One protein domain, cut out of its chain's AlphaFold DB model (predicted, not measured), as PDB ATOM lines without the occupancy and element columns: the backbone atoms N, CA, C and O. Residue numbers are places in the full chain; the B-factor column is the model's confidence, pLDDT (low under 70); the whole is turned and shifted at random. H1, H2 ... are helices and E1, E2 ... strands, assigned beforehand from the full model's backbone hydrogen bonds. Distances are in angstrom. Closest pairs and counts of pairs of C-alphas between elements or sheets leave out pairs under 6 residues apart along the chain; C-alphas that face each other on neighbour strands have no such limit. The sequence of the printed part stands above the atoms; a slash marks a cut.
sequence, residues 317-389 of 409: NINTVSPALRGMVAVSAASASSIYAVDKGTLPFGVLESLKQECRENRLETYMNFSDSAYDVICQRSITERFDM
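This is residues 317 to 389 of the 409 residues of an uncharacterized protein of Eubacterium sp. An3 (UniProt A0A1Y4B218). A two-strand ribbon, E1 and E2, and the helix H2 form two sides of a small body, and helix H1 runs from H2 to one end of the ribbon, where the short helix H3 follows E2 directly. The long stretch 362 to 374 folds back from the end of H2 to the start of E2, and its residues 368 to 369 pair with residues 378 to 379 of E2. The printed part has 73 residues with three named helices and two named strands, in the order H1, E1, H2, E2, H3. The sheet, of order E1 - E2, is antiparallel, and the class is mixed, helices and strands. The whole is compact and rounded, with a radius of gyration of the C-alphas of 11.2 A and spans of 30 by 25 by 18 A.

Strands E1, residues 339 to 343, and E2, residues 375 to 380, are antiparallel neighbours, with 168 degrees between their directions. N 340 and O 379, 2.8 A apart, and N 376 and O 342, also 2.8 A, are within hydrogen-bond range. The closest C-alphas of E1 and H1, residues 323 to 334, are those of Tyr 340 and Ser 332, 5.8 A apart. H1 touches H3, residues 381 to 386, with residues 329 to 333 alone. Their closest C-alphas, Ser 332 and Arg 381, are 5.2 A apart, and they run opposite ways at a steep tilt of 64 degrees. H1 only just touches H2, residues 349 to 361, with 3 pairs of C-alphas within 8 A. They touch with residues 324 to 325 of H1 and residues 351 to 355 of H2 alone, and their closest C-alphas are those of Leu 325 and Leu 355, 6.6 A apart. The lines of H1 and H2 stand at 73 degrees, only just about perpendicular. H2 and H3 are apart. Each O i to N i+4 pair in H1 and H2 is within hydrogen-bond range; in H3 0 of 2 are, beside 3 of 3 O i to N i+3 pairs.

E1 is 12.8 A long from first to last C-alpha and E2 13.3 A. H2, the longest helix, measures 18.5 A, H1 16.3 A and H3 10.2 A. H1 begins at C-alpha 323 (-32.383, 46.479, -28.035), E2 at C-alpha 375 (-50.975, 43.176, -30.614), and H3 ends at C-alpha 386 (-33.190, 30.511, -25.081).

The two C-alphas farthest apart, those of Ser 373 and Asp 388, are 31.2 A from each other, while those of Asn 317 and Met 389, the first and last printed, are 7.0 A apart. The link from H2 to E2, 13 residues, is long; the links H1 to E1, E1 to H2 and E2 to H3 are tight. The printed part has no cut. Its mean pLDDT is 92.0, and no printed residue is under 70.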
ATOM      1  N   ASN A 317     -26.634  34.778 -26.577       93.88
ATOM      2  CA  ASN A 317     -26.138  35.812 -25.676       93.88
ATOM      3  C   ASN A 317     -27.067  37.035 -25.744       93.88
ATOM      4  O   ASN A 317     -27.171  37.698 -26.776       93.88
ATOM      5  N   ILE A 318     -27.716  37.377 -24.631       93.75
ATOM      6  CA  ILE A 318     -28.668  38.497 -24.583       93.75
ATOM      7  C   ILE A 318     -28.033  39.851 -24.963       93.75
ATOM      8  O   ILE A 318     -28.709  40.778 -25.415       93.75
ATOM      9  N   ASN A 319     -26.713  39.980 -24.813       91.62
ATOM     10  CA  ASN A 319     -25.988  41.211 -25.115       91.62
ATOM     11  C   ASN A 319     -25.683  41.382 -26.610       91.62
ATOM     12  O   ASN A 319     -25.314  42.484 -27.019       91.62
ATOM     13  N   THR A 320     -25.858  40.335 -27.423       93.81
ATOM     14  CA  THR A 320     -25.602  40.381 -28.872       93.81
ATOM     15  C   THR A 320     -26.856  40.635 -29.703       93.81
ATOM     16  O   THR A 320     -26.723  40.946 -30.881       93.81
ATOM     17  N   VAL A 321     -28.050  40.532 -29.109       95.44
ATOM     18  CA  VAL A 321     -29.318  40.812 -29.802       95.44
ATOM     19  C   VAL A 321     -29.705  42.289 -29.754       95.44
ATOM     20  O   VAL A 321     -29.182  43.066 -28.936       95.44
ATOM     21  N   SER A 322     -30.644  42.666 -30.625       96.00
ATOM     22  CA  SER A 322     -31.164  44.024 -30.746       96.00
ATOM     23  C   SER A 322     -31.747  44.550 -29.424       96.00
ATOM     24  O   SER A 322     -32.230  43.779 -28.587       96.00
ATOM     25  N   PRO A 323     -31.760  45.882 -29.215       95.25
ATOM     26  CA  PRO A 323     -32.383  46.479 -28.035       95.25
ATOM     27  C   PRO A 323     -33.864  46.115 -27.872       95.25
ATOM     28  O   PRO A 323     -34.329  45.982 -26.742       95.25
ATOM     29  N   ALA A 324     -34.589  45.934 -28.982       94.56
ATOM     30  CA  ALA A 324     -35.998  45.554 -28.967       94.56
ATOM     31  C   ALA A 324     -36.177  44.139 -28.402       94.56
ATOM     32  O   ALA A 324     -36.866  43.969 -27.396       94.56
ATOM     33  N   LEU A 325     -35.484  43.148 -28.977       95.44
ATOM     34  CA  LEU A 325     -35.551  41.763 -28.505       95.44
ATOM     35  C   LEU A 325     -35.046  41.640 -27.062       95.44
ATOM     36  O   LEU A 325     -35.706  41.034 -26.220       95.44
ATOM     37  N   ARG A 326     -33.925  42.301 -26.741       95.50
ATOM     38  CA  ARG A 326     -33.379  42.358 -25.377       95.50
ATOM     39  C   ARG A 326     -34.396  42.880 -24.368       95.50
ATOM     40  O   ARG A 326     -34.554  42.289 -23.302       95.50
ATOM     41  N   GLY A 327     -35.061  43.991 -24.690       93.06
ATOM     42  CA  GLY A 327     -36.076  44.594 -23.830       93.06
ATOM     43  C   GLY A 327     -37.239  43.639 -23.577       93.06
ATOM     44  O   GLY A 327     -37.625  43.437 -22.429       93.06
ATOM     45  N   MET A 328     -37.739  42.987 -24.626       93.31
ATOM     46  CA  MET A 328     -38.853  42.043 -24.521       93.31
ATOM     47  C   MET A 328     -38.517  40.800 -23.692       93.31
ATOM     48  O   MET A 328     -39.309  40.403 -22.836       93.31
ATOM     49  N   VAL A 329     -37.332  40.217 -23.890       93.69
ATOM     50  CA  VAL A 329     -36.867  39.066 -23.098       93.69
ATOM     51  C   VAL A 329     -36.685  39.460 -21.631       93.69
ATOM     52  O   VAL A 329     -37.110  38.724 -20.743       93.69
ATOM     53  N   ALA A 330     -36.115  40.638 -21.356       92.44
ATOM     54  CA  ALA A 330     -35.934  41.130 -19.991       92.44
ATOM     55  C   ALA A 330     -37.271  41.374 -19.270       92.44
ATOM     56  O   ALA A 330     -37.415  40.997 -18.107       92.44
ATOM     57  N   VAL A 331     -38.258  41.962 -19.955       91.81
ATOM     58  CA  VAL A 331     -39.608  42.157 -19.398       91.81
ATOM     59  C   VAL A 331     -40.293  40.813 -19.154       91.81
ATOM     60  O   VAL A 331     -40.849  40.603 -18.078       91.81
ATOM     61  N   SER A 332     -40.193  39.876 -20.099       90.56
ATOM     62  CA  SER A 332     -40.759  38.530 -19.953       90.56
ATOM     63  C   SER A 332     -40.135  37.768 -18.780       90.56
ATOM     64  O   SER A 332     -40.848  37.104 -18.034       90.56
ATOM     65  N   ALA A 333     -38.825  37.918 -18.554       88.19
ATOM     66  CA  ALA A 333     -38.127  37.324 -17.412       88.19
ATOM     67  C   ALA A 333     -38.561  37.911 -16.058       88.19
ATOM     68  O   ALA A 333     -38.564  37.197 -15.056       88.19
ATOM     69  N   ALA A 334     -38.917  39.199 -16.019       88.12
ATOM     70  CA  ALA A 334     -39.376  39.884 -14.810       88.12
ATOM     71  C   ALA A 334     -40.884  39.710 -14.540       88.12
ATOM     72  O   ALA A 334     -41.347  39.995 -13.434       88.12
ATOM     73  N   SER A 335     -41.652  39.272 -15.538       84.94
ATOM     74  CA  SER A 335     -43.099  39.095 -15.442       84.94
ATOM     75  C   SER A 335     -43.469  37.816 -14.690       84.94
ATOM     76  O   SER A 335     -42.840  36.773 -14.859       84.94
ATOM     77  N   ALA A 336     -44.538  37.875 -13.892       80.69
ATOM     78  CA  ALA A 336     -45.176  36.681 -13.339       80.69
ATOM     79  C   ALA A 336     -46.100  35.983 -14.356       80.69
ATOM     80  O   ALA A 336     -46.401  34.806 -14.191       80.69
ATOM     81  N   SER A 337     -46.533  36.699 -15.401       85.25
ATOM     82  CA  SER A 337     -47.377  36.165 -16.474       85.25
ATOM     83  C   SER A 337     -46.592  35.204 -17.370       85.25
ATOM     84  O   SER A 337     -45.400  35.406 -17.606       85.25
ATOM     85  N   SER A 338     -47.270  34.190 -17.911       83.31
ATOM     86  CA  SER A 338     -46.719  33.303 -18.946       83.31
ATOM     87  C   SER A 338     -46.504  34.021 -20.280       83.31
ATOM     88  O   SER A 338     -45.716  33.562 -21.100       83.31
ATOM     89  N   ILE A 339     -47.169  35.162 -20.479       88.81
ATOM     90  CA  ILE A 339     -47.150  35.940 -21.717       88.81
ATOM     91  C   ILE A 339     -46.892  37.423 -21.419       88.81
ATOM     92  O   ILE A 339     -47.434  37.985 -20.461       88.81
ATOM     93  N   TYR A 340     -46.112  38.070 -22.285       91.00
ATOM     94  CA  TYR A 340     -45.969  39.521 -22.383       91.00
ATOM     95  C   TYR A 340     -46.413  39.992 -23.772       91.00
ATOM     96  O   TYR A 340     -45.855  39.560 -24.775       91.00
ATOM     97  N   ALA A 341     -47.402  40.881 -23.844       93.06
ATOM     98  CA  ALA A 341     -47.926  41.397 -25.107       93.06
ATOM     99  C   ALA A 341     -47.644  42.897 -25.261       93.06
ATOM    100  O   ALA A 341     -47.635  43.646 -24.283       93.06
ATOM    101  N   VAL A 342     -47.413  43.322 -26.502       93.38
ATOM    102  CA  VAL A 342     -47.195  44.721 -26.884       93.38
ATOM    103  C   VAL A 342     -48.357  45.164 -27.765       93.38
ATOM    104  O   VAL A 342     -48.569  44.584 -28.829       93.38
ATOM    105  N   ASP A 343     -49.104  46.178 -27.327       95.25
ATOM    106  CA  ASP A 343     -50.300  46.675 -28.020       95.25
ATOM    107  C   ASP A 343     -50.001  47.124 -29.452       95.25
ATOM    108  O   ASP A 343     -48.907  47.617 -29.756       95.25
ATOM    109  N   LYS A 344     -50.998  46.988 -30.334       95.25
ATOM    110  CA  LYS A 344     -50.864  47.367 -31.743       95.25
ATOM    111  C   LYS A 344     -50.441  48.826 -31.921       95.25
ATOM    112  O   LYS A 344     -51.038  49.732 -31.345       95.25
ATOM    113  N   GLY A 345     -49.466  49.060 -32.797       93.12
ATOM    114  CA  GLY A 345     -48.970  50.398 -33.135       93.12
ATOM    115  C   GLY A 345     -47.998  50.994 -32.114       93.12
ATOM    116  O   GLY A 345     -47.635  52.165 -32.242       93.12
ATOM    117  N   THR A 346     -47.559  50.214 -31.124       94.81
ATOM    118  CA  THR A 346     -46.556  50.642 -30.140       94.81
ATOM    119  C   THR A 346     -45.151  50.626 -30.738       94.81
ATOM    120  O   THR A 346     -44.344  51.518 -30.463       94.81
ATOM    121  N   LEU A 347     -44.834  49.620 -31.561       93.75
ATOM    122  CA  LEU A 347     -43.520  49.480 -32.183       93.75
ATOM    123  C   LEU A 347     -43.466  50.216 -33.532       93.75
ATOM    124  O   LEU A 347     -44.322  50.002 -34.392       93.75
ATOM    125  N   PRO A 348     -42.427  51.037 -33.790       95.94
ATOM    126  CA  PRO A 348     -42.214  51.601 -35.117       95.94
ATOM    127  C   PRO A 348     -42.064  50.495 -36.171       95.94
ATOM    128  O   PRO A 348     -41.365  49.511 -35.932       95.94
ATOM    129  N   PHE A 349     -42.633  50.688 -37.366       93.38
ATOM    130  CA  PHE A 349     -42.641  49.678 -38.437       93.38
ATOM    131  C   PHE A 349     -41.255  49.066 -38.719       93.38
ATOM    132  O   PHE A 349     -41.112  47.850 -38.765       93.38
ATOM    133  N   GLY A 350     -40.208  49.895 -38.832       95.12
ATOM    134  CA  GLY A 350     -38.846  49.406 -39.074       95.12
ATOM    135  C   GLY A 350     -38.273  48.560 -37.928       95.12
ATOM    136  O   GLY A 350     -37.505  47.634 -38.181       95.12
ATOM    137  N   VAL A 351     -38.669  48.838 -36.681       95.75
ATOM    138  CA  VAL A 351     -38.286  48.036 -35.507       95.75
ATOM    139  C   VAL A 351     -39.028  46.704 -35.524       95.75
ATOM    140  O   VAL A 351     -38.398  45.671 -35.321       95.75
ATOM    141  N   LEU A 352     -40.331  46.718 -35.816       95.00
ATOM    142  CA  LEU A 352     -41.149  45.509 -35.899       95.00
ATOM    143  C   LEU A 352     -40.641  44.549 -36.987       95.00
ATOM    144  O   LEU A 352     -40.484  43.360 -36.726       95.00
ATOM    145  N   GLU A 353     -40.339  45.052 -38.185       96.19
ATOM    146  CA  GLU A 353     -39.818  44.213 -39.273       96.19
ATOM    147  C   GLU A 353     -38.408  43.682 -38.975       96.19
ATOM    148  O   GLU A 353     -38.130  42.509 -39.223       96.19
ATOM    149  N   SER A 354     -37.540  44.501 -38.368       95.81
ATOM    150  CA  SER A 354     -36.211  44.047 -37.931       95.81
ATOM    151  C   SER A 354     -36.309  42.970 -36.848       95.81
ATOM    152  O   SER A 354     -35.579  41.987 -36.898       95.81
ATOM    153  N   LEU A 355     -37.242  43.122 -35.902       96.12
ATOM    154  CA  LEU A 355     -37.495  42.143 -34.846       96.12
ATOM    155  C   LEU A 355     -38.009  40.819 -35.424       96.12
ATOM    156  O   LEU A 355     -37.497  39.765 -35.062       96.12
ATOM    157  N   LYS A 356     -38.971  40.855 -36.357       95.88
ATOM    158  CA  LYS A 356     -39.453  39.647 -37.053       95.88
ATOM    159  C   LYS A 356     -38.312  38.914 -37.754       95.88
ATOM    160  O   LYS A 356     -38.241  37.691 -37.678       95.88
ATOM    161  N   GLN A 357     -37.434  39.649 -38.434       95.94
ATOM    162  CA  GLN A 357     -36.286  39.071 -39.125       95.94
ATOM    163  C   GLN A 357     -35.276  38.461 -38.141       95.94
ATOM    164  O   GLN A 357     -34.896  37.305 -38.311       95.94
ATOM    165  N   GLU A 358     -34.912  39.183 -37.076       96.19
ATOM    166  CA  GLU A 358     -34.012  38.683 -36.028       96.19
ATOM    167  C   GLU A 358     -34.588  37.438 -35.330       96.19
ATOM    168  O   GLU A 358     -33.853  36.488 -35.055       96.19
ATOM    169  N   CYS A 359     -35.902  37.392 -35.085       94.38
ATOM    170  CA  CYS A 359     -36.568  36.210 -34.538       94.38
ATOM    171  C   CYS A 359     -36.445  34.996 -35.467       94.38
ATOM    172  O   CYS A 359     -36.176  33.907 -34.971       94.38
ATOM    173  N   ARG A 360     -36.583  35.167 -36.790       92.38
ATOM    174  CA  ARG A 360     -36.385  34.074 -37.762       92.38
ATOM    175  C   ARG A 360     -34.945  33.576 -37.783       92.38
ATOM    176  O   ARG A 360     -34.698  32.376 -37.750       92.38
ATOM    177  N   GLU A 361     -33.987  34.499 -37.787       92.94
ATOM    178  CA  GLU A 361     -32.555  34.170 -37.779       92.94
ATOM    179  C   GLU A 361     -32.148  33.381 -36.528       92.94
ATOM    180  O   GLU A 361     -31.291  32.502 -36.598       92.94
ATOM    181  N   ASN A 362     -32.806  33.652 -35.398       92.25
ATOM    182  CA  ASN A 362     -32.545  33.000 -34.117       92.25
ATOM    183  C   ASN A 362     -33.513  31.845 -33.779       92.25
ATOM    184  O   ASN A 362     -33.405  31.263 -32.694       92.25
ATOM    185  N   ARG A 363     -34.440  31.486 -34.681       90.25
ATOM    186  CA  ARG A 363     -35.468  30.443 -34.472       90.25
ATOM    187  C   ARG A 363     -36.321  30.699 -33.225       90.25
ATOM    188  O   ARG A 363     -36.356  29.882 -32.296       90.25
ATOM    189  N   LEU A 364     -36.924  31.881 -33.161       91.12
ATOM    190  CA  LEU A 364     -37.727  32.358 -32.033       91.12
ATOM    191  C   LEU A 364     -39.212  32.541 -32.384       91.12
ATOM    192  O   LEU A 364     -39.979  32.984 -31.533       91.12
ATOM    193  N   GLU A 365     -39.645  32.202 -33.604       86.62
ATOM    194  CA  GLU A 365     -41.016  32.457 -34.084       86.62
ATOM    195  C   GLU A 365     -42.085  31.735 -33.257       86.62
ATOM    196  O   GLU A 365     -43.181  32.246 -33.065       86.62
ATOM    197  N   THR A 366     -41.752  30.570 -32.705       83.69
ATOM    198  CA  THR A 366     -42.634  29.803 -31.809       83.69
ATOM    199  C   THR A 366     -42.899  30.521 -30.484       83.69
ATOM    200  O   THR A 366     -43.886  30.213 -29.822       83.69
ATOM    201  N   TYR A 367     -42.016  31.427 -30.069       88.50
ATOM    202  CA  TYR A 367     -42.137  32.164 -28.814       88.50
ATOM    203  C   TYR A 367     -42.695  33.573 -29.023       88.50
ATOM    204  O   TYR A 367     -42.943  34.281 -28.049       88.50
ATOM    205  N   MET A 368     -42.836  34.003 -30.279       90.06
ATOM    206  CA  MET A 368     -43.145  35.375 -30.670       90.06
ATOM    207  C   MET A 368     -44.250  35.365 -31.728       90.06
ATOM    208  O   MET A 368     -43.986  35.180 -32.917       90.06
ATOM    209  N   ASN A 369     -45.495  35.586 -31.305       89.88
ATOM    210  CA  ASN A 369     -46.635  35.679 -32.212       89.88
ATOM    211  C   ASN A 369     -46.801  37.127 -32.703       89.88
ATOM    212  O   ASN A 369     -47.043  38.036 -31.912       89.88
ATOM    213  N   PHE A 370     -46.682  37.327 -34.017       91.81
ATOM    214  CA  PHE A 370     -46.845  38.622 -34.698       91.81
ATOM    215  C   PHE A 370     -48.134  38.713 -35.534       91.81
ATOM    216  O   PHE A 370     -48.341  39.698 -36.249       91.81
ATOM    217  N   SER A 371     -48.954  37.664 -35.510       88.38
ATOM    218  CA  SER A 371     -50.146  37.507 -36.349       88.38
ATOM    219  C   SER A 371     -51.410  38.044 -35.679       88.38
ATOM    220  O   SER A 371     -52.410  38.266 -36.359       88.38
ATOM    221  N   ASP A 372     -51.367  38.265 -34.364       88.81
ATOM    222  CA  ASP A 372     -52.507  38.759 -33.603       88.81
ATOM    223  C   ASP A 372     -52.942  40.163 -34.077       88.81
ATOM    224  O   ASP A 372     -52.140  41.064 -34.364       88.81
ATOM    225  N   SER A 373     -54.256  40.346 -34.195       89.31
ATOM    226  CA  SER A 373     -54.849  41.600 -34.661       89.31
ATOM    227  C   SER A 373     -54.798  42.724 -33.616       89.31
ATOM    228  O   SER A 373     -54.732  43.894 -33.999       89.31
ATOM    229  N   ALA A 374     -54.777  42.386 -32.324       92.94
ATOM    230  CA  ALA A 374     -54.781  43.320 -31.199       92.94
ATOM    231  C   ALA A 374     -53.372  43.743 -30.750       92.94
ATOM    232  O   ALA A 374     -53.217  44.798 -30.133       92.94
ATOM    233  N   TYR A 375     -52.342  42.965 -31.093       94.31
ATOM    234  CA  TYR A 375     -50.975  43.176 -30.614       94.31
ATOM    235  C   TYR A 375     -49.974  43.324 -31.768       94.31
ATOM    236  O   TYR A 375     -50.137  42.768 -32.857       94.31
ATOM    237  N   ASP A 376     -48.918  44.108 -31.555       94.25
ATOM    238  CA  ASP A 376     -47.755  44.105 -32.450       94.25
ATOM    239  C   ASP A 376     -46.978  42.797 -32.304       94.25
ATOM    240  O   ASP A 376     -46.481  42.257 -33.295       94.25
ATOM    241  N   VAL A 377     -46.883  42.295 -31.070       94.31
ATOM    242  CA  VAL A 377     -46.217  41.037 -30.746       94.31
ATOM    243  C   VAL A 377     -46.679  40.506 -29.389       94.31
ATOM    244  O   VAL A 377     -46.831  41.262 -28.428       94.31
ATOM    245  N   ILE A 378     -46.854  39.191 -29.310       91.75
ATOM    246  CA  ILE A 378     -47.085  38.435 -28.081       91.75
ATOM    247  C   ILE A 378     -45.865  37.539 -27.845       91.75
ATOM    248  O   ILE A 378     -45.504  36.739 -28.704       91.75
ATOM    249  N   CYS A 379     -45.225  37.686 -26.691       91.62
ATOM    250  CA  CYS A 379     -43.998  37.002 -26.302       91.62
ATOM    251  C   CYS A 379     -44.275  35.986 -25.187       91.62
ATOM    252  O   CYS A 379     -44.770  36.350 -24.118       91.62
ATOM    253  N   GLN A 380     -43.941  34.720 -25.428       89.62
ATOM    254  CA  GLN A 380     -44.025  33.644 -24.441       89.62
ATOM    255  C   GLN A 380     -42.853  33.732 -23.459       89.62
ATOM    256  O   GLN A 380     -41.697  33.851 -23.866       89.62
ATOM    257  N   ARG A 381     -43.114  33.600 -22.156       89.81
ATOM    258  CA  ARG A 381     -42.082  33.665 -21.105       89.81
ATOM    259  C   ARG A 381     -41.007  32.585 -21.253       89.81
ATOM    260  O   ARG A 381     -39.848  32.826 -20.907       89.81
ATOM    261  N   SER A 382     -41.358  31.431 -21.811       89.25
ATOM    262  CA  SER A 382     -40.429  30.339 -22.130       89.25
ATOM    263  C   SER A 382     -39.293  30.757 -23.074       89.25
ATOM    264  O   SER A 382     -38.236  30.132 -23.050       89.25
ATOM    265  N   ILE A 383     -39.431  31.871 -23.814       91.56
ATOM    266  CA  ILE A 383     -38.339  32.442 -24.618       91.56
ATOM    267  C   ILE A 383     -37.080  32.696 -23.783       91.56
ATOM    268  O   ILE A 383     -35.969  32.642 -24.302       91.56
ATOM    269  N   THR A 384     -37.236  32.969 -22.486       92.44
ATOM    270  CA  THR A 384     -36.131  33.309 -21.582       92.44
ATOM    271  C   THR A 384     -35.118  32.176 -21.435       92.44
ATOM    272  O   THR A 384     -33.934  32.447 -21.257       92.44
ATOM    273  N   GLU A 385     -35.537  30.921 -21.603       92.00
ATOM    274  CA  GLU A 385     -34.639  29.763 -21.586       92.00
ATOM    275  C   GLU A 385     -33.658  29.756 -22.766       92.00
ATOM    276  O   GLU A 385     -32.545  29.228 -22.653       92.00
ATOM    277  N   ARG A 386     -34.036  30.384 -23.888       93.38
ATOM    278  CA  ARG A 386     -33.190  30.511 -25.081       93.38
ATOM    279  C   ARG A 386     -32.056  31.515 -24.903       93.38
ATOM    280  O   ARG A 386     -31.224  31.602 -25.800       93.38
ATOM    281  N   PHE A 387     -31.986  32.253 -23.794       94.25
ATOM    282  CA  PHE A 387     -30.991  33.305 -23.591       94.25
ATOM    283  C   PHE A 387     -30.056  33.030 -22.408       94.25
ATOM    284  O   PHE A 387     -30.493  32.704 -21.306       94.25
ATOM    285  N   ASP A 388     -28.753  33.248 -22.611       91.75
ATOM    286  CA  ASP A 388     -27.811  33.400 -21.499       91.75
ATOM    287  C   ASP A 388     -27.903  34.835 -20.974       91.75
ATOM    288  O   ASP A 388     -27.411  35.784 -21.590       91.75
ATOM    289  N   MET A 389     -28.564  34.984 -19.826       85.44
ATOM    290  CA  MET A 389     -28.835  36.270 -19.179       85.44
ATOM    291  C   MET A 389     -27.684  36.751 -18.279       85.44
ATOM    292  O   MET A 389     -27.835  37.733 -17.547       85.44
TER     293      MET A 389